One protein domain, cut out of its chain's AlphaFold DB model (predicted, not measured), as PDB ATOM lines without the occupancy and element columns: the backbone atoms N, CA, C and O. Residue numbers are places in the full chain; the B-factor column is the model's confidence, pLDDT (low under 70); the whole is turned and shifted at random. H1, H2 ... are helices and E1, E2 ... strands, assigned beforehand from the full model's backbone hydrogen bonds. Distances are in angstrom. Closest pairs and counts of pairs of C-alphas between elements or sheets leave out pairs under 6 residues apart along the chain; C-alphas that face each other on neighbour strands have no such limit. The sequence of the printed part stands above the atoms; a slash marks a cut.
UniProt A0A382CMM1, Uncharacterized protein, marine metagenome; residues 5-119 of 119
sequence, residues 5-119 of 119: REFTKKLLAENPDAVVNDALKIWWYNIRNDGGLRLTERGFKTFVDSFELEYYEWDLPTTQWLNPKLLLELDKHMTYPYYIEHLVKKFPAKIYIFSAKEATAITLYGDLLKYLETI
ATOM      1  N   ARG A   5      12.100 -32.058  29.551       86.38
ATOM      2  CA  ARG A   5      13.320 -31.557  30.192       86.38
ATOM      3  C   ARG A   5      13.584 -30.088  29.882       86.38
ATOM      4  O   ARG A   5      13.935 -29.359  30.798       86.38
ATOM      5  N   GLU A   6      13.412 -29.640  28.643       86.44
ATOM      6  CA  GLU A   6      13.549 -28.226  28.274       86.44
ATOM      7  C   GLU A   6      12.508 -27.355  28.975       86.44
ATOM      8  O   GLU A   6      12.877 -26.319  29.520       86.44
ATOM      9  N   PHE A   7      11.241 -27.783  29.033       85.69
ATOM     10  CA  PHE A   7      10.208 -27.072  29.800       85.69
ATOM     11  C   PHE A   7      10.601 -26.942  31.273       85.69
ATOM     12  O   PHE A   7      10.619 -25.844  31.824       85.69
ATOM     13  N   THR A   8      10.990 -28.060  31.885       89.06
ATOM     14  CA  THR A   8      11.409 -28.099  33.292       89.06
ATOM     15  C   THR A   8      12.636 -27.214  33.536       89.06
ATOM     16  O   THR A   8      12.672 -26.468  34.509       89.06
ATOM     17  N   LYS A   9      13.627 -27.234  32.632       89.38
ATOM     18  CA  LYS A   9      14.827 -26.387  32.725       89.38
ATOM     19  C   LYS A   9      14.507 -24.901  32.599       89.38
ATOM     20  O   LYS A   9      15.078 -24.115  33.345       89.38
ATOM     21  N   LYS A  10      13.603 -24.527  31.688       88.50
ATOM     22  CA  LYS A  10      13.170 -23.134  31.513       88.50
ATOM     23  C   LYS A  10      12.498 -22.595  32.772       88.50
ATOM     24  O   LYS A  10      12.837 -21.500  33.199       88.50
ATOM     25  N   LEU A  11      11.608 -23.376  33.386       88.44
ATOM     26  CA  LEU A  11      10.927 -22.983  34.627       88.44
ATOM     27  C   LEU A  11      11.885 -22.876  35.818       88.44
ATOM     28  O   LEU A  11      11.705 -22.032  36.686       88.44
ATOM     29  N   LEU A  12      12.927 -23.708  35.849       89.94
ATOM     30  CA  LEU A  12      13.906 -23.730  36.932       89.94
ATOM     31  C   LEU A  12      15.141 -22.839  36.699       89.94
ATOM     32  O   LEU A  12      16.081 -22.960  37.476       89.94
ATOM     33  N   ALA A  13      15.177 -21.981  35.672       81.50
ATOM     34  CA  ALA A  13      16.196 -20.934  35.476       81.50
ATOM     35  C   ALA A  13      17.656 -21.342  35.819       81.50
ATOM     36  O   ALA A  13      18.322 -20.685  36.611       81.50
ATOM     37  N   GLU A  14      18.148 -22.438  35.229       71.62
ATOM     38  CA  GLU A  14      19.523 -22.960  35.409       71.62
ATOM     39  C   GLU A  14      19.867 -23.578  36.782       71.62
ATOM     40  O   GLU A  14      21.036 -23.691  37.154       71.62
ATOM     41  N   ASN A  15      18.876 -24.082  37.523       82.94
ATOM     42  CA  ASN A  15      19.146 -24.947  38.677       82.94
ATOM     43  C   ASN A  15      20.001 -26.185  38.311       82.94
ATOM     44  O   ASN A  15      19.946 -26.670  37.172       82.94
ATOM     45  N   PRO A  16      20.727 -26.773  39.288       85.81
ATOM     46  CA  PRO A  16      21.516 -27.983  39.070       85.81
ATOM     47  C   PRO A  16      20.697 -29.113  38.432       85.81
ATOM     48  O   PRO A  16      19.532 -29.320  38.777       85.81
ATOM     49  N   ASP A  17      21.320 -29.917  37.561       85.69
ATOM     50  CA  ASP A  17      20.630 -31.018  36.866       85.69
ATOM     51  C   ASP A  17      19.968 -32.019  37.835       85.69
ATOM     52  O   ASP A  17      18.966 -32.637  37.476       85.69
ATOM     53  N   ALA A  18      20.480 -32.164  39.064       83.88
ATOM     54  CA  ALA A  18      19.852 -32.970  40.114       83.88
ATOM     55  C   ALA A  18      18.439 -32.466  40.462       83.88
ATOM     56  O   ALA A  18      17.492 -33.251  40.466       83.88
ATOM     57  N   VAL A  19      18.278 -31.151  40.639       89.38
ATOM     58  CA  VAL A  19      16.987 -30.507  40.928       89.38
ATOM     59  C   VAL A  19      16.029 -30.681  39.750       89.38
ATOM     60  O   VAL A  19      14.868 -31.038  39.936       89.38
ATOM     61  N   VAL A  20      16.529 -30.512  38.520       89.50
ATOM     62  CA  VAL A  20      15.745 -30.737  37.293       89.50
ATOM     63  C   VAL A  20      15.271 -32.190  37.202       89.50
ATOM     64  O   VAL A  20      14.125 -32.443  36.840       89.50
ATOM     65  N   ASN A  21      16.129 -33.157  37.530       89.88
ATOM     66  CA  ASN A  21      15.780 -34.575  37.490       89.88
ATOM     67  C   ASN A  21      14.719 -34.943  38.533       89.88
ATOM     68  O   ASN A  21      13.866 -35.785  38.255       89.88
ATOM     69  N   ASP A  22      14.752 -34.328  39.710       91.88
ATOM     70  CA  ASP A  22      13.738 -34.569  40.734       91.88
ATOM     71  C   ASP A  22      12.410 -33.902  40.372       91.88
ATOM     72  O   ASP A  22      11.366 -34.553  40.442       91.88
ATOM     73  N   ALA A  23      12.441 -32.678  39.843       92.19
ATOM     74  CA  ALA A  23      11.268 -32.037  39.257       92.19
ATOM     75  C   ALA A  23      10.649 -32.893  38.137       92.19
ATOM     76  O   ALA A  23       9.435 -33.092  38.113       92.19
ATOM     77  N   LEU A  24      11.470 -33.493  37.265       91.06
ATOM     78  CA  LEU A  24      10.998 -34.379  36.198       91.06
ATOM     79  C   LEU A  24      10.205 -35.592  36.720       91.06
ATOM     80  O   LEU A  24       9.225 -36.000  36.099       91.06
ATOM     81  N   LYS A  25      10.610 -36.165  37.858       91.50
ATOM     82  CA  LYS A  25       9.928 -37.316  38.481       91.50
ATOM     83  C   LYS A  25       8.656 -36.913  39.224       91.50
ATOM     84  O   LYS A  25       7.744 -37.722  39.351       91.50
ATOM     85  N   ILE A  26       8.629 -35.699  39.769       93.56
ATOM     86  CA  ILE A  26       7.541 -35.225  40.627       93.56
ATOM     87  C   ILE A  26       6.420 -34.606  39.793       93.56
ATOM     88  O   ILE A  26       5.247 -34.863  40.059       93.56
ATOM     89  N   TRP A  27       6.761 -33.766  38.815       94.31
ATOM     90  CA  TRP A  27       5.787 -32.936  38.108       94.31
ATOM     91  C   TRP A  27       5.074 -33.668  36.982       94.31
ATOM     92  O   TRP A  27       3.939 -33.324  36.670       94.31
ATOM     93  N   TRP A  28       5.701 -34.680  36.388       93.00
ATOM     94  CA  TRP A  28       5.198 -35.307  35.170       93.00
ATOM     95  C   TRP A  28       4.751 -36.736  35.414       93.00
ATOM     96  O   TRP A  28       5.424 -37.517  36.083       93.00
ATOM     97  N   TYR A  29       3.619 -37.096  34.817       89.88
ATOM     98  CA  TYR A  29       3.050 -38.430  34.956       89.88
ATOM     99  C   TYR A  29       3.869 -39.490  34.219       89.88
ATOM    100  O   TYR A  29       3.992 -40.625  34.674       89.88
ATOM    101  N   ASN A  30       4.406 -39.126  33.054       85.44
ATOM    102  CA  ASN A  30       5.265 -39.992  32.266       85.44
ATOM    103  C   ASN A  30       6.711 -39.506  32.391       85.44
ATOM    104  O   ASN A  30       7.027 -38.392  31.983       85.44
ATOM    105  N   ILE A  31       7.592 -40.340  32.939       79.25
ATOM    106  CA  ILE A  31       9.013 -40.006  33.127       79.25
ATOM    107  C   ILE A  31       9.867 -40.265  31.881       79.25
ATOM    108  O   ILE A  31      11.037 -39.885  31.854       79.25
ATOM    109  N   ARG A  32       9.321 -40.934  30.857       80.62
ATOM    110  CA  ARG A  32      10.053 -41.199  29.617       80.62
ATOM    111  C   ARG A  32      10.180 -39.917  28.792       80.62
ATOM    112  O   ARG A  32       9.293 -39.058  28.812       80.62
ATOM    113  N   ASN A  33      11.286 -39.804  28.058       72.12
ATOM    114  CA  ASN A  33      11.583 -38.638  27.218       72.12
ATOM    115  C   ASN A  33      10.632 -38.513  26.015       72.12
ATOM    116  O   ASN A  33      10.378 -37.403  25.564       72.12
ATOM    117  N   ASP A  34      10.118 -39.637  25.520       72.38
ATOM    118  CA  ASP A  34       9.140 -39.757  24.431       72.38
ATOM    119  C   ASP A  34       7.682 -39.760  24.924       72.38
ATOM    120  O   ASP A  34       6.753 -39.884  24.133       72.38
ATOM    121  N   GLY A  35       7.475 -39.652  26.237       76.50
ATOM    122  CA  GLY A  35       6.154 -39.632  26.847       76.50
ATOM    123  C   GLY A  35       5.496 -38.257  26.817       76.50
ATOM    124  O   GLY A  35       6.191 -37.239  26.854       76.50
ATOM    125  N   GLY A  36       4.162 -38.230  26.881       85.75
ATOM    126  CA  GLY A  36       3.378 -36.995  26.861       85.75
ATOM    127  C   GLY A  36       3.692 -36.010  27.992       85.75
ATOM    128  O   GLY A  36       4.389 -36.316  28.973       85.75
ATOM    129  N   LEU A  37       3.156 -34.797  27.851       91.19
ATOM    130  CA  LEU A  37       3.355 -33.661  28.760       91.19
ATOM    131  C   LEU A  37       2.280 -33.577  29.857       91.19
ATOM    132  O   LEU A  37       1.970 -32.500  30.366       91.19
ATOM    133  N   ARG A  38       1.718 -34.722  30.256       92.38
ATOM    134  CA  ARG A  38       0.747 -34.777  31.347       92.38
ATOM    135  C   ARG A  38       1.406 -34.507  32.698       92.38
ATOM    136  O   ARG A  38       2.371 -35.183  33.073       92.38
ATOM    137  N   LEU A  39       0.831 -33.586  33.458       93.94
ATOM    138  CA  LEU A  39       1.244 -33.247  34.813       93.94
ATOM    139  C   LEU A  39       0.612 -34.180  35.851       93.94
ATOM    140  O   LEU A  39      -0.501 -34.683  35.683       93.94
ATOM    141  N   THR A  40       1.329 -34.396  36.949       94.00
ATOM    142  CA  THR A  40       0.750 -34.889  38.203       94.00
ATOM    143  C   THR A  40       0.012 -33.750  38.909       94.00
ATOM    144  O   THR A  40       0.206 -32.581  38.581       94.00
ATOM    145  N   GLU A  41      -0.783 -34.061  39.934       93.50
ATOM    146  CA  GLU A  41      -1.409 -33.027  40.773       93.50
ATOM    147  C   GLU A  41      -0.365 -32.079  41.389       93.50
ATOM    148  O   GLU A  41      -0.538 -30.862  41.398       93.50
ATOM    149  N   ARG A  42       0.764 -32.624  41.865       94.50
ATOM    150  CA  ARG A  42       1.851 -31.806  42.418       94.50
ATOM    151  C   ARG A  42       2.515 -30.946  41.341       94.50
ATOM    152  O   ARG A  42       2.870 -29.806  41.628       94.50
ATOM    153  N   GLY A  43       2.674 -31.469  40.125       94.75
ATOM    154  CA  GLY A  43       3.155 -30.693  38.980       94.75
ATOM    155  C   GLY A  43       2.231 -29.527  38.654       94.75
ATOM    156  O   GLY A  43       2.697 -28.395  38.581       94.75
ATOM    157  N   PHE A  44       0.926 -29.787  38.563       95.31
ATOM    158  CA  PHE A  44      -0.092 -28.765  38.326       95.31
ATOM    159  C   PHE A  44      -0.066 -27.661  39.389       95.31
ATOM    160  O   PHE A  44       0.083 -26.493  39.044       95.31
ATOM    161  N   LYS A  45      -0.088 -28.025  40.677       95.25
ATOM    162  CA  LYS A  45       0.029 -27.058  41.782       95.25
ATOM    163  C   LYS A  45       1.314 -26.242  41.712       95.25
ATOM    164  O   LYS A  45       1.288 -25.042  41.911       95.25
ATOM    165  N   THR A  46       2.442 -26.860  41.362       94.88
ATOM    166  CA  THR A  46       3.701 -26.109  41.198       94.88
ATOM    167  C   THR A  46       3.596 -25.101  40.046       94.88
ATOM    168  O   THR A  46       4.034 -23.962  40.176       94.88
ATOM    169  N   PHE A  47       2.992 -25.501  38.926       94.88
ATOM    170  CA  PHE A  47       2.809 -24.644  37.752       94.88
ATOM    171  C   PHE A  47       1.908 -23.442  38.046       94.88
ATOM    172  O   PHE A  47       2.223 -22.338  37.613       94.88
ATOM    173  N   VAL A  48       0.827 -23.650  38.794       95.38
ATOM    174  CA  VAL A  48      -0.135 -22.594  39.132       95.38
ATOM    175  C   VAL A  48       0.340 -21.759  40.320       95.38
ATOM    176  O   VAL A  48       0.446 -20.548  40.208       95.38
ATOM    177  N   ASP A  49       0.679 -22.390  41.442       94.69
ATOM    178  CA  ASP A  49       0.902 -21.686  42.708       94.69
ATOM    179  C   ASP A  49       2.321 -21.116  42.830       94.69
ATOM    180  O   ASP A  49       2.540 -20.147  43.548       94.69
ATOM    181  N   SER A  50       3.314 -21.757  42.201       92.81
ATOM    182  CA  SER A  50       4.728 -21.352  42.325       92.81
ATOM    183  C   SER A  50       5.245 -20.602  41.105       92.81
ATOM    184  O   SER A  50       6.105 -19.737  41.249       92.81
ATOM    185  N   PHE A  51       4.760 -20.952  39.911       92.44
ATOM    186  CA  PHE A  51       5.165 -20.309  38.659       92.44
ATOM    187  C   PHE A  51       4.096 -19.385  38.070       92.44
ATOM    188  O   PHE A  51       4.394 -18.717  37.083       92.44
ATOM    189  N   GLU A  52       2.890 -19.346  38.647       93.75
ATOM    190  CA  GLU A  52       1.795 -18.460  38.225       93.75
ATOM    191  C   GLU A  52       1.498 -18.549  36.718       93.75
ATOM    192  O   GLU A  52       1.200 -17.558  36.053       93.75
ATOM    193  N   LEU A  53       1.609 -19.757  36.151       93.06
ATOM    194  CA  LEU A  53       1.382 -19.967  34.726       93.06
ATOM    195  C   LEU A  53      -0.107 -19.868  34.391       93.06
ATOM    196  O   LEU A  53      -0.947 -20.489  35.043       93.06
ATOM    197  N   GLU A  54      -0.412 -19.155  33.306       93.94
ATOM    198  CA  GLU A  54      -1.761 -19.101  32.752       93.94
ATOM    199  C   GLU A  54      -2.189 -20.482  32.239       93.94
ATOM    200  O   GLU A  54      -1.436 -21.189  31.558       93.94
ATOM    201  N   TYR A  55      -3.424 -20.851  32.561       94.75
ATOM    202  CA  TYR A  55      -4.044 -22.084  32.114       94.75
ATOM    203  C   TYR A  55      -5.479 -21.828  31.665       94.75
ATOM    204  O   TYR A  55      -6.136 -20.875  32.079       94.75
ATOM    205  N   TYR A  56      -5.967 -22.738  30.837       93.50
ATOM    206  CA  TYR A  56      -7.333 -22.750  30.337       93.50
ATOM    207  C   TYR A  56      -7.977 -24.078  30.718       93.50
ATOM    208  O   TYR A  56      -7.308 -25.112  30.644       93.50
ATOM    209  N   GLU A  57      -9.241 -24.056  31.138       91.12
ATOM    210  CA  GLU A  57      -9.953 -25.244  31.612       91.12
ATOM    211  C   GLU A  57     -11.180 -25.588  30.763       91.12
ATOM    212  O   GLU A  57     -11.885 -24.703  30.278       91.12
ATOM    213  N   TRP A  58     -11.445 -26.888  30.618       87.25
ATOM    214  CA  TRP A  58     -12.667 -27.416  30.008       87.25
ATOM    215  C   TRP A  58     -13.207 -28.594  30.810       87.25
ATOM    216  O   TRP A  58     -12.448 -29.417  31.336       87.25
ATOM    217  N   ASP A  59     -14.531 -28.705  30.834       82.69
ATOM    218  CA  ASP A  59     -15.215 -29.877  31.362       82.69
ATOM    219  C   ASP A  59     -15.149 -31.028  30.350       82.69
ATOM    220  O   ASP A  59     -15.502 -30.887  29.178       82.69
ATOM    221  N   LEU A  60     -14.732 -32.203  30.815       77.00
ATOM    222  CA  LEU A  60     -14.863 -33.452  30.079       77.00
ATOM    223  C   LEU A  60     -16.257 -34.020  30.368       77.00
ATOM    224  O   LEU A  60     -16.543 -34.383  31.516       77.00
ATOM    225  N   PRO A  61     -17.124 -34.141  29.349       66.12
ATOM    226  CA  PRO A  61     -18.561 -34.318  29.539       66.12
ATOM    227  C   PRO A  61     -18.930 -35.564  30.346       66.12
ATOM    228  O   PRO A  61     -19.951 -35.559  31.031       66.12
ATOM    229  N   THR A  62     -18.108 -36.625  30.334       65.56
ATOM    230  CA  THR A  62     -18.275 -37.739  31.277       65.56
ATOM    231  C   THR A  62     -16.948 -38.430  31.629       65.56
ATOM    232  O   THR A  62     -16.019 -38.508  30.823       65.56
ATOM    233  N   THR A  63     -16.877 -39.032  32.820       61.12
ATOM    234  CA  THR A  63     -15.720 -39.833  33.272       61.12
ATOM    235  C   THR A  63     -15.516 -41.122  32.474       61.12
ATOM    236  O   THR A  63     -14.397 -41.630  32.435       61.12
ATOM    237  N   GLN A  64     -16.547 -41.631  31.784       58.12
ATOM    238  CA  GLN A  64     -16.419 -42.776  30.867       58.12
ATOM    239  C   GLN A  64     -15.478 -42.489  29.687       58.12
ATOM    240  O   GLN A  64     -15.016 -43.420  29.027       58.12
ATOM    241  N   TRP A  65     -15.179 -41.216  29.422       63.62
ATOM    242  CA  TRP A  65     -14.388 -40.802  28.269       63.62
ATOM    243  C   TRP A  65     -12.899 -40.699  28.598       63.62
ATOM    244  O   TRP A  65     -12.080 -40.770  27.686       63.62
ATOM    245  N   LEU A  66     -12.532 -40.665  29.887       72.44
ATOM    246  CA  LEU A  66     -11.157 -40.879  30.350       72.44
ATOM    247  C   LEU A  66     -10.775 -42.357  30.245       72.44
ATOM    248  O   LEU A  66     -10.544 -43.057  31.230       72.44
ATOM    249  N   ASN A  67     -10.728 -42.838  29.011       78.38
ATOM    250  CA  ASN A  67     -10.252 -44.163  28.672       78.38
ATOM    251  C   ASN A  67      -8.767 -44.100  28.250       78.38
ATOM    252  O   ASN A  67      -8.248 -43.029  27.916       78.38
ATOM    253  N   PRO A  68      -8.057 -45.242  28.239       82.06
ATOM    254  CA  PRO A  68      -6.658 -45.287  27.818       82.06
ATOM    255  C   PRO A  68      -6.408 -44.751  26.402       82.06
ATOM    256  O   PRO A  68      -5.328 -44.228  26.147       82.06
ATOM    257  N   LYS A  69      -7.392 -44.848  25.494       84.25
ATOM    258  CA  LYS A  69      -7.281 -44.320  24.127       84.25
ATOM    259  C   LYS A  69      -7.193 -42.795  24.146       84.25
ATOM    260  O   LYS A  69      -6.250 -42.261  23.585       84.25
ATOM    261  N   LEU A  70      -8.097 -42.105  24.840       82.50
ATOM    262  CA  LEU A  70      -8.054 -40.646  24.968       82.50
ATOM    263  C   LEU A  70      -6.738 -40.176  25.595       82.50
ATOM    264  O   LEU A  70      -6.125 -39.234  25.108       82.50
ATOM    265  N   LEU A  71      -6.281 -40.853  26.653       83.88
ATOM    266  CA  LEU A  71      -5.001 -40.524  27.285       83.88
ATOM    267  C   LEU A  71      -3.827 -40.670  26.315       83.88
ATOM    268  O   LEU A  71      -2.929 -39.836  26.332       83.88
ATOM    269  N   LEU A  72      -3.843 -41.707  25.475       85.00
ATOM    270  CA  LEU A  72      -2.817 -41.929  24.465       85.00
ATOM    271  C   LEU A  72      -2.851 -40.859  23.367       85.00
ATOM    272  O   LEU A  72      -1.793 -40.407  22.940       85.00
ATOM    273  N   GLU A  73      -4.038 -40.454  22.915       86.12
ATOM    274  CA  GLU A  73      -4.174 -39.384  21.923       86.12
ATOM    275  C   GLU A  73      -3.690 -38.045  22.493       86.12
ATOM    276  O   GLU A  73      -2.889 -37.359  21.863       86.12
ATOM    277  N   LEU A  74      -4.044 -37.716  23.737       86.25
ATOM    278  CA  LEU A  74      -3.499 -36.538  24.414       86.25
ATOM    279  C   LEU A  74      -1.968 -36.601  24.538       86.25
ATOM    280  O   LEU A  74      -1.292 -35.628  24.217       86.25
ATOM    281  N   ASP A  75      -1.408 -37.749  24.933       85.25
ATOM    282  CA  ASP A  75       0.046 -37.923  25.060       85.25
ATOM    283  C   ASP A  75       0.784 -37.717  23.719       85.25
ATOM    284  O   ASP A  75       1.926 -37.259  23.724       85.25
ATOM    285  N   LYS A  76       0.153 -38.051  22.584       84.12
ATOM    286  CA  LYS A  76       0.735 -37.904  21.238       84.12
ATOM    287  C   LYS A  76       0.594 -36.500  20.662       84.12
ATOM    288  O   LYS A  76       1.515 -36.025  20.000       84.12
ATOM    289  N   HIS A  77      -0.570 -35.883  20.846       84.19
ATOM    290  CA  HIS A  77      -0.948 -34.676  20.115       84.19
ATOM    291  C   HIS A  77      -0.706 -33.386  20.900       84.19
ATOM    292  O   HIS A  77      -0.476 -32.341  20.293       84.19
ATOM    293  N   MET A  78      -0.725 -33.440  22.235       84.94
ATOM    294  CA  MET A  78      -0.509 -32.249  23.054       84.94
ATOM    295  C   MET A  78       0.954 -31.818  23.001       84.94
ATOM    296  O   MET A  78       1.869 -32.572  23.342       84.94
ATOM    297  N   THR A  79       1.178 -30.569  22.600       87.19
ATOM    298  CA  THR A  79       2.524 -29.991  22.482       87.19
ATOM    299  C   THR A  79       2.931 -29.178  23.706       87.19
ATOM    300  O   THR A  79       4.114 -28.865  23.868       87.19
ATOM    301  N   TYR A  80       1.974 -28.889  24.589       89.50
ATOM    302  CA  TYR A  80       2.187 -28.189  25.847       89.50
ATOM    303  C   TYR A  80       1.713 -29.000  27.057       89.50
ATOM    304  O   TYR A  80       0.970 -29.976  26.916       89.50
ATOM    305  N   PRO A  81       2.164 -28.615  28.265       92.44
ATOM    306  CA  PRO A  81       1.744 -29.253  29.500       92.44
ATOM    307  C   PRO A  81       0.232 -29.196  29.686       92.44
ATOM    308  O   PRO A  81      -0.407 -28.182  29.397       92.44
ATOM    309  N   TYR A  82      -0.325 -30.287  30.205       92.69
ATOM    310  CA  TYR A  82      -1.733 -30.361  30.569       92.69
ATOM    311  C   TYR A  82      -1.929 -31.189  31.835       92.69
ATOM    312  O   TYR A  82      -1.141 -32.083  32.151       92.69
ATOM    313  N   TYR A  83      -2.997 -30.904  32.563       93.06
ATOM    314  CA  TYR A  83      -3.407 -31.641  33.749       93.06
ATOM    315  C   TYR A  83      -4.836 -32.145  33.570       93.06
ATOM    316  O   TYR A  83      -5.674 -31.461  32.994       93.06
ATOM    317  N   ILE A  84      -5.101 -33.357  34.049       89.38
ATOM    318  CA  ILE A  84      -6.444 -33.930  34.085       89.38
ATOM    319  C   ILE A  84      -6.804 -34.102  35.555       89.38
ATOM    320  O   ILE A  84      -6.181 -34.895  36.264       89.38
ATOM    321  N   GLU A  85      -7.823 -33.380  35.995       86.25
ATOM    322  CA  GLU A  85      -8.391 -33.534  37.321       86.25
ATOM    323  C   GLU A  85      -9.376 -34.699  37.314       86.25
ATOM    324  O   GLU A  85     -10.418 -34.688  36.653       86.25
ATOM    325  N   HIS A  86      -9.034 -35.738  38.067       70.62
ATOM    326  CA  HIS A  86      -9.924 -36.863  38.285       70.62
ATOM    327  C   HIS A  86     -10.937 -36.507  39.371       70.62
ATOM    328  O   HIS A  86     -10.666 -36.691  40.558       70.62
ATOM    329  N   LEU A  87     -12.133 -36.062  38.980       60.34
ATOM    330  CA  LEU A  87     -13.245 -36.034  39.920       60.34
ATOM    331  C   LEU A  87     -13.807 -37.447  40.120       60.34
ATOM    332  O   LEU A  87     -13.865 -38.279  39.209       60.34
ATOM    333  N   VAL A  88     -14.191 -37.724  41.368       55.03
ATOM    334  CA  VAL A  88     -14.890 -38.941  41.803       55.03
ATOM    335  C   VAL A  88     -15.976 -39.282  40.779       55.03
ATOM    336  O   VAL A  88     -16.649 -38.367  40.322       55.03
ATOM    337  N   LYS A  89     -16.169 -40.578  40.464       54.59
ATOM    338  CA  LYS A  89     -17.054 -41.183  39.426       54.59
ATOM    339  C   LYS A  89     -18.403 -40.492  39.105       54.59
ATOM    340  O   LYS A  89     -19.018 -40.844  38.105       54.59
ATOM    341  N   LYS A  90     -18.889 -39.574  39.944       52.31
ATOM    342  CA  LYS A  90     -20.134 -38.812  39.828       52.31
ATOM    343  C   LYS A  90     -20.019 -37.423  39.170       52.31
ATOM    344  O   LYS A  90     -21.066 -36.863  38.877       52.31
ATOM    345  N   PHE A  91     -18.825 -36.871  38.936       58.56
ATOM    346  CA  PHE A  91     -18.655 -35.521  38.364       58.56
ATOM    347  C   PHE A  91     -17.797 -35.529  37.092       58.56
ATOM    348  O   PHE A  91     -16.948 -36.414  36.962       58.56
ATOM    349  N   PRO A  92     -18.021 -34.587  36.152       61.41
ATOM    350  CA  PRO A  92     -17.203 -34.465  34.947       61.41
ATOM    351  C   PRO A  92     -15.744 -34.231  35.336       61.41
ATOM    352  O   PRO A  92     -15.456 -33.458  36.241       61.41
ATOM    353  N   ALA A  93     -14.816 -34.930  34.691       77.94
ATOM    354  CA  ALA A  93     -13.404 -34.631  34.890       77.94
ATOM    355  C   ALA A  93     -13.080 -33.285  34.235       77.94
ATOM    356  O   ALA A  93     -13.704 -32.937  33.240       77.94
ATOM    357  N   LYS A  94     -12.101 -32.549  34.750       86.56
ATOM    358  CA  LYS A  94     -11.637 -31.313  34.111       86.56
ATOM    359  C   LYS A  94     -10.281 -31.524  33.472       86.56
ATOM    360  O   LYS A  94      -9.473 -32.321  33.954       86.56
ATOM    361  N   ILE A  95     -10.027 -30.805  32.389       89.25
ATOM    362  CA  ILE A  95      -8.704 -30.726  31.777       89.25
ATOM    363  C   ILE A  95      -8.229 -29.281  31.777       89.25
ATOM    364  O   ILE A  95      -8.993 -28.374  31.467       89.25
ATOM    365  N   TYR A  96      -6.959 -29.101  32.115       93.00
ATOM    366  CA  TYR A  96      -6.282 -27.819  32.215       93.00
ATOM    367  C   TYR A  96      -5.112 -27.822  31.235       93.00
ATOM    368  O   TYR A  96      -4.305 -28.753  31.261       93.00
ATOM    369  N   ILE A  97      -5.010 -26.814  30.371       92.75
ATOM    370  CA  ILE A  97      -3.991 -26.731  29.314       92.75
ATOM    371  C   ILE A  97      -3.222 -25.420  29.455       92.75
ATOM    372  O   ILE A  97      -3.819 -24.354  29.586       92.75
ATOM    373  N   PHE A  98      -1.894 -25.498  29.374       93.00
ATOM    374  CA  PHE A  98      -0.975 -24.367  29.557       93.00
ATOM    375  C   PHE A  98      -0.531 -23.746  28.218       93.00
ATOM    376  O   PHE A  98       0.628 -23.371  28.035       93.00
ATOM    377  N   SER A  99      -1.438 -23.688  27.239       90.81
ATOM    378  CA  SER A  99      -1.173 -23.162  25.896       90.81
ATOM    379  C   SER A  99      -2.352 -22.374  25.364       90.81
ATOM    380  O   SER A  99      -3.380 -22.946  25.010       90.81
ATOM    381  N   ALA A 100      -2.165 -21.063  25.213       88.88
ATOM    382  CA  ALA A 100      -3.163 -20.178  24.615       88.88
ATOM    383  C   ALA A 100      -3.523 -20.583  23.176       88.88
ATOM    384  O   ALA A 100      -4.671 -20.454  22.750       88.88
ATOM    385  N   LYS A 101      -2.554 -21.115  22.418       88.81
ATOM    386  CA  LYS A 101      -2.772 -21.552  21.034       88.81
ATOM    387  C   LYS A 101      -3.691 -22.772  20.972       88.81
ATOM    388  O   LYS A 101      -4.661 -22.759  20.217       88.81
ATOM    389  N   GLU A 102      -3.383 -23.811  21.748       85.75
ATOM    390  CA  GLU A 102      -4.212 -25.025  21.807       85.75
ATOM    391  C   GLU A 102      -5.584 -24.698  22.404       85.75
ATOM    392  O   GLU A 102      -6.599 -25.131  21.870       85.75
ATOM    393  N   ALA A 103      -5.625 -23.839  23.426       88.31
ATOM    394  CA  ALA A 103      -6.861 -23.355  24.025       88.31
ATOM    395  C   ALA A 103      -7.783 -22.665  23.022       88.31
ATOM    396  O   ALA A 103      -8.974 -22.960  22.947       88.31
ATOM    397  N   THR A 104      -7.222 -21.769  22.212       88.50
ATOM    398  CA  THR A 104      -7.977 -21.069  21.172       88.50
ATOM    399  C   THR A 104      -8.526 -22.058  20.148       88.50
ATOM    400  O   THR A 104      -9.694 -21.965  19.781       88.50
ATOM    401  N   ALA A 105      -7.717 -23.030  19.715       87.00
ATOM    402  CA  ALA A 105      -8.164 -24.059  18.783       87.00
ATOM    403  C   ALA A 105      -9.331 -24.871  19.364       87.00
ATOM    404  O   ALA A 105     -10.380 -24.960  18.734       87.00
ATOM    405  N   ILE A 106      -9.199 -25.379  20.591       85.88
ATOM    406  CA  ILE A 106     -10.255 -26.150  21.264       85.88
ATOM    407  C   ILE A 106     -11.550 -25.340  21.368       85.88
ATOM    408  O   ILE A 106     -12.618 -25.848  21.032       85.88
ATOM    409  N   THR A 107     -11.459 -24.066  21.754       86.38
ATOM    410  CA  THR A 107     -12.616 -23.163  21.818       86.38
ATOM    411  C   THR A 107     -13.293 -22.984  20.458       86.38
ATOM    412  O   THR A 107     -14.520 -22.966  20.396       86.38
ATOM    413  N   LEU A 108     -12.534 -22.910  19.359       87.12
ATOM    414  CA  LEU A 108     -13.094 -22.810  18.004       87.12
ATOM    415  C   LEU A 108     -13.826 -24.087  17.570       87.12
ATOM    416  O   LEU A 108     -14.868 -24.000  16.923       87.12
ATOM    417  N   TYR A 109     -13.313 -25.264  17.937       82.38
ATOM    418  CA  TYR A 109     -13.991 -26.543  17.678       82.38
ATOM    419  C   TYR A 109     -15.165 -26.802  18.638       82.38
ATOM    420  O   TYR A 109     -16.016 -27.656  18.367       82.38
ATOM    421  N   GLY A 110     -15.223 -26.064  19.750       78.00
ATOM    422  CA  GLY A 110     -16.256 -26.136  20.783       78.00
ATOM    423  C   GLY A 110     -16.172 -27.371  21.685       78.00
ATOM    424  O   GLY A 110     -16.916 -27.456  22.656       78.00
ATOM    425  N   ASP A 111     -15.294 -28.323  21.370       79.81
ATOM    426  CA  ASP A 111     -15.104 -29.572  22.104       79.81
ATOM    427  C   ASP A 111     -13.668 -30.087  21.889       79.81
ATOM    428  O   ASP A 111     -13.177 -30.139  20.756       79.81
ATOM    429  N   LEU A 112     -12.991 -30.473  22.977       80.50
ATOM    430  CA  LEU A 112     -11.612 -30.976  22.944       80.50
ATOM    431  C   LEU A 112     -11.460 -32.204  22.042       80.50
ATOM    432  O   LEU A 112     -10.456 -32.353  21.359       80.50
ATOM    433  N   LEU A 113     -12.432 -33.104  22.045       77.81
ATOM    434  CA  LEU A 113     -12.340 -34.375  21.341       77.81
ATOM    435  C   LEU A 113     -12.530 -34.180  19.853       77.81
ATOM    436  O   LEU A 113     -11.792 -34.768  19.072       77.81
ATOM    437  N   LYS A 114     -13.445 -33.283  19.474       79.94
ATOM    438  CA  LYS A 114     -13.552 -32.846  18.081       79.94
ATOM    439  C   LYS A 114     -12.234 -32.262  17.596       79.94
ATOM    440  O   LYS A 114     -11.814 -32.583  16.496       79.94
ATOM    441  N   TYR A 115     -11.565 -31.451  18.418       82.81
ATOM    442  CA  TYR A 115     -10.237 -30.940  18.080       82.81
ATOM    443  C   TYR A 115      -9.213 -32.075  17.904       82.81
ATOM    444  O   TYR A 115      -8.538 -32.114  16.876       82.81
ATOM    445  N   LEU A 116      -9.143 -33.031  18.838       80.31
ATOM    446  CA  LEU A 116      -8.226 -34.177  18.747       80.31
ATOM    447  C   LEU A 116      -8.484 -35.071  17.522       80.31
ATOM    448  O   LEU A 116      -7.544 -35.647  16.995       80.31
ATOM    449  N   GLU A 117      -9.726 -35.179  17.044       79.12
ATOM    450  CA  GLU A 117     -10.063 -35.928  15.822       79.12
ATOM    451  C   GLU A 117      -9.591 -35.241  14.527       79.12
ATOM    452  O   GLU A 117      -9.546 -35.883  13.478       79.12
ATOM    453  N   THR A 118      -9.259 -33.945  14.573       76.12
ATOM    454  CA  THR A 118      -8.826 -33.179  13.389       76.12
ATOM    455  C   THR A 118      -7.317 -33.138  13.158       76.12
ATOM    456  O   THR A 118      -6.889 -32.608  12.129       76.12
ATOM    457  N   ILE A 119      -6.521 -33.660  14.092       69.81
ATOM    458  CA  ILE A 119      -5.056 -33.531  14.120       69.81
ATOM    459  C   ILE A 119      -4.325 -34.869  14.038       69.81
ATOM    460  O   ILE A 119      -4.955 -35.928  14.233       69.81
TER     461      ILE A 119
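Overview. This is residues 5 to 119 of the 119 residues of an uncharacterized protein of marine metagenome (UniProt A0A382CMM1). A small three-stranded sheet lies between two groups of helices: H3, by the edge strand E2, leads out to H1 and H2 at one end of the long axis, while H4, H5 and H6 gather on another side. The 115 printed residues hold H1 H2 H3 E1 H4 E2 E3 H5 H6, in that order, class mixed. The sheet E1 - E3 - E2 is antiparallel. The whole is compact, radius of gyration of the C-alphas 14.4 A, spans 41 by 29 by 27 A.

Along the chain. H1, residues 5 to 11, begins at C-alpha 5 (13.320, -31.557, 30.192). H2 is residues 17 to 27, 15.0 A long; H3, 41 to 50, 13.3 A; E1, 56 to 60, 13.1 A; H4, 68 to 77, 14.3 A; E2, 82 to 85; E3, 93 to 97, 13.5 A; H5, 100 to 109, 14.3 A. H6, residues 112 to 117, ends at C-alpha 117 (-10.063, -35.928, 15.822).

Arrangement. H1 touches H2 about perpendicular, 86 degrees, closest C-alphas Lys 9 and Val 20, 6.4 A. H2 touches H3 at a steep tilt of 64 degrees, opposite ways, closest C-alphas Trp 27 and Gly 43, 3.6 A. H3, H5 and, only just, with 5 pairs of C-alphas within 10 A, H6 graze the sheet. Between the antiparallel neighbours E1 and E3, N 58 and O 95 are within hydrogen-bond range at 3.0 A; in the hairpin E2 and E3, N 83 and O 96 are within hydrogen-bond range at 2.8 A. H4 and H6 only just touch, with 3 pairs of C-alphas within 8 A, closest Glu 73 and Leu 116, 7.3 A. H5 and H6 touch only at the corner, closest C-alphas Ile 106 and Leu 112, 5.3 A. In the six helices every O i to N i+4 pair is within hydrogen-bond range. E1, H4, E2 form a split strand-helix-strand unit, two strands running the same way with E3 between them, its crossover right-handed.

Size, cuts and confidence. The farthest C-alphas, Pro 16 and Lys 90, are 43.0 A apart. The printed part has no cut; the link H2 to H3 is long, 13 residues. Residues 61 to 65, 87 to 92 and 119 have pLDDT under 70.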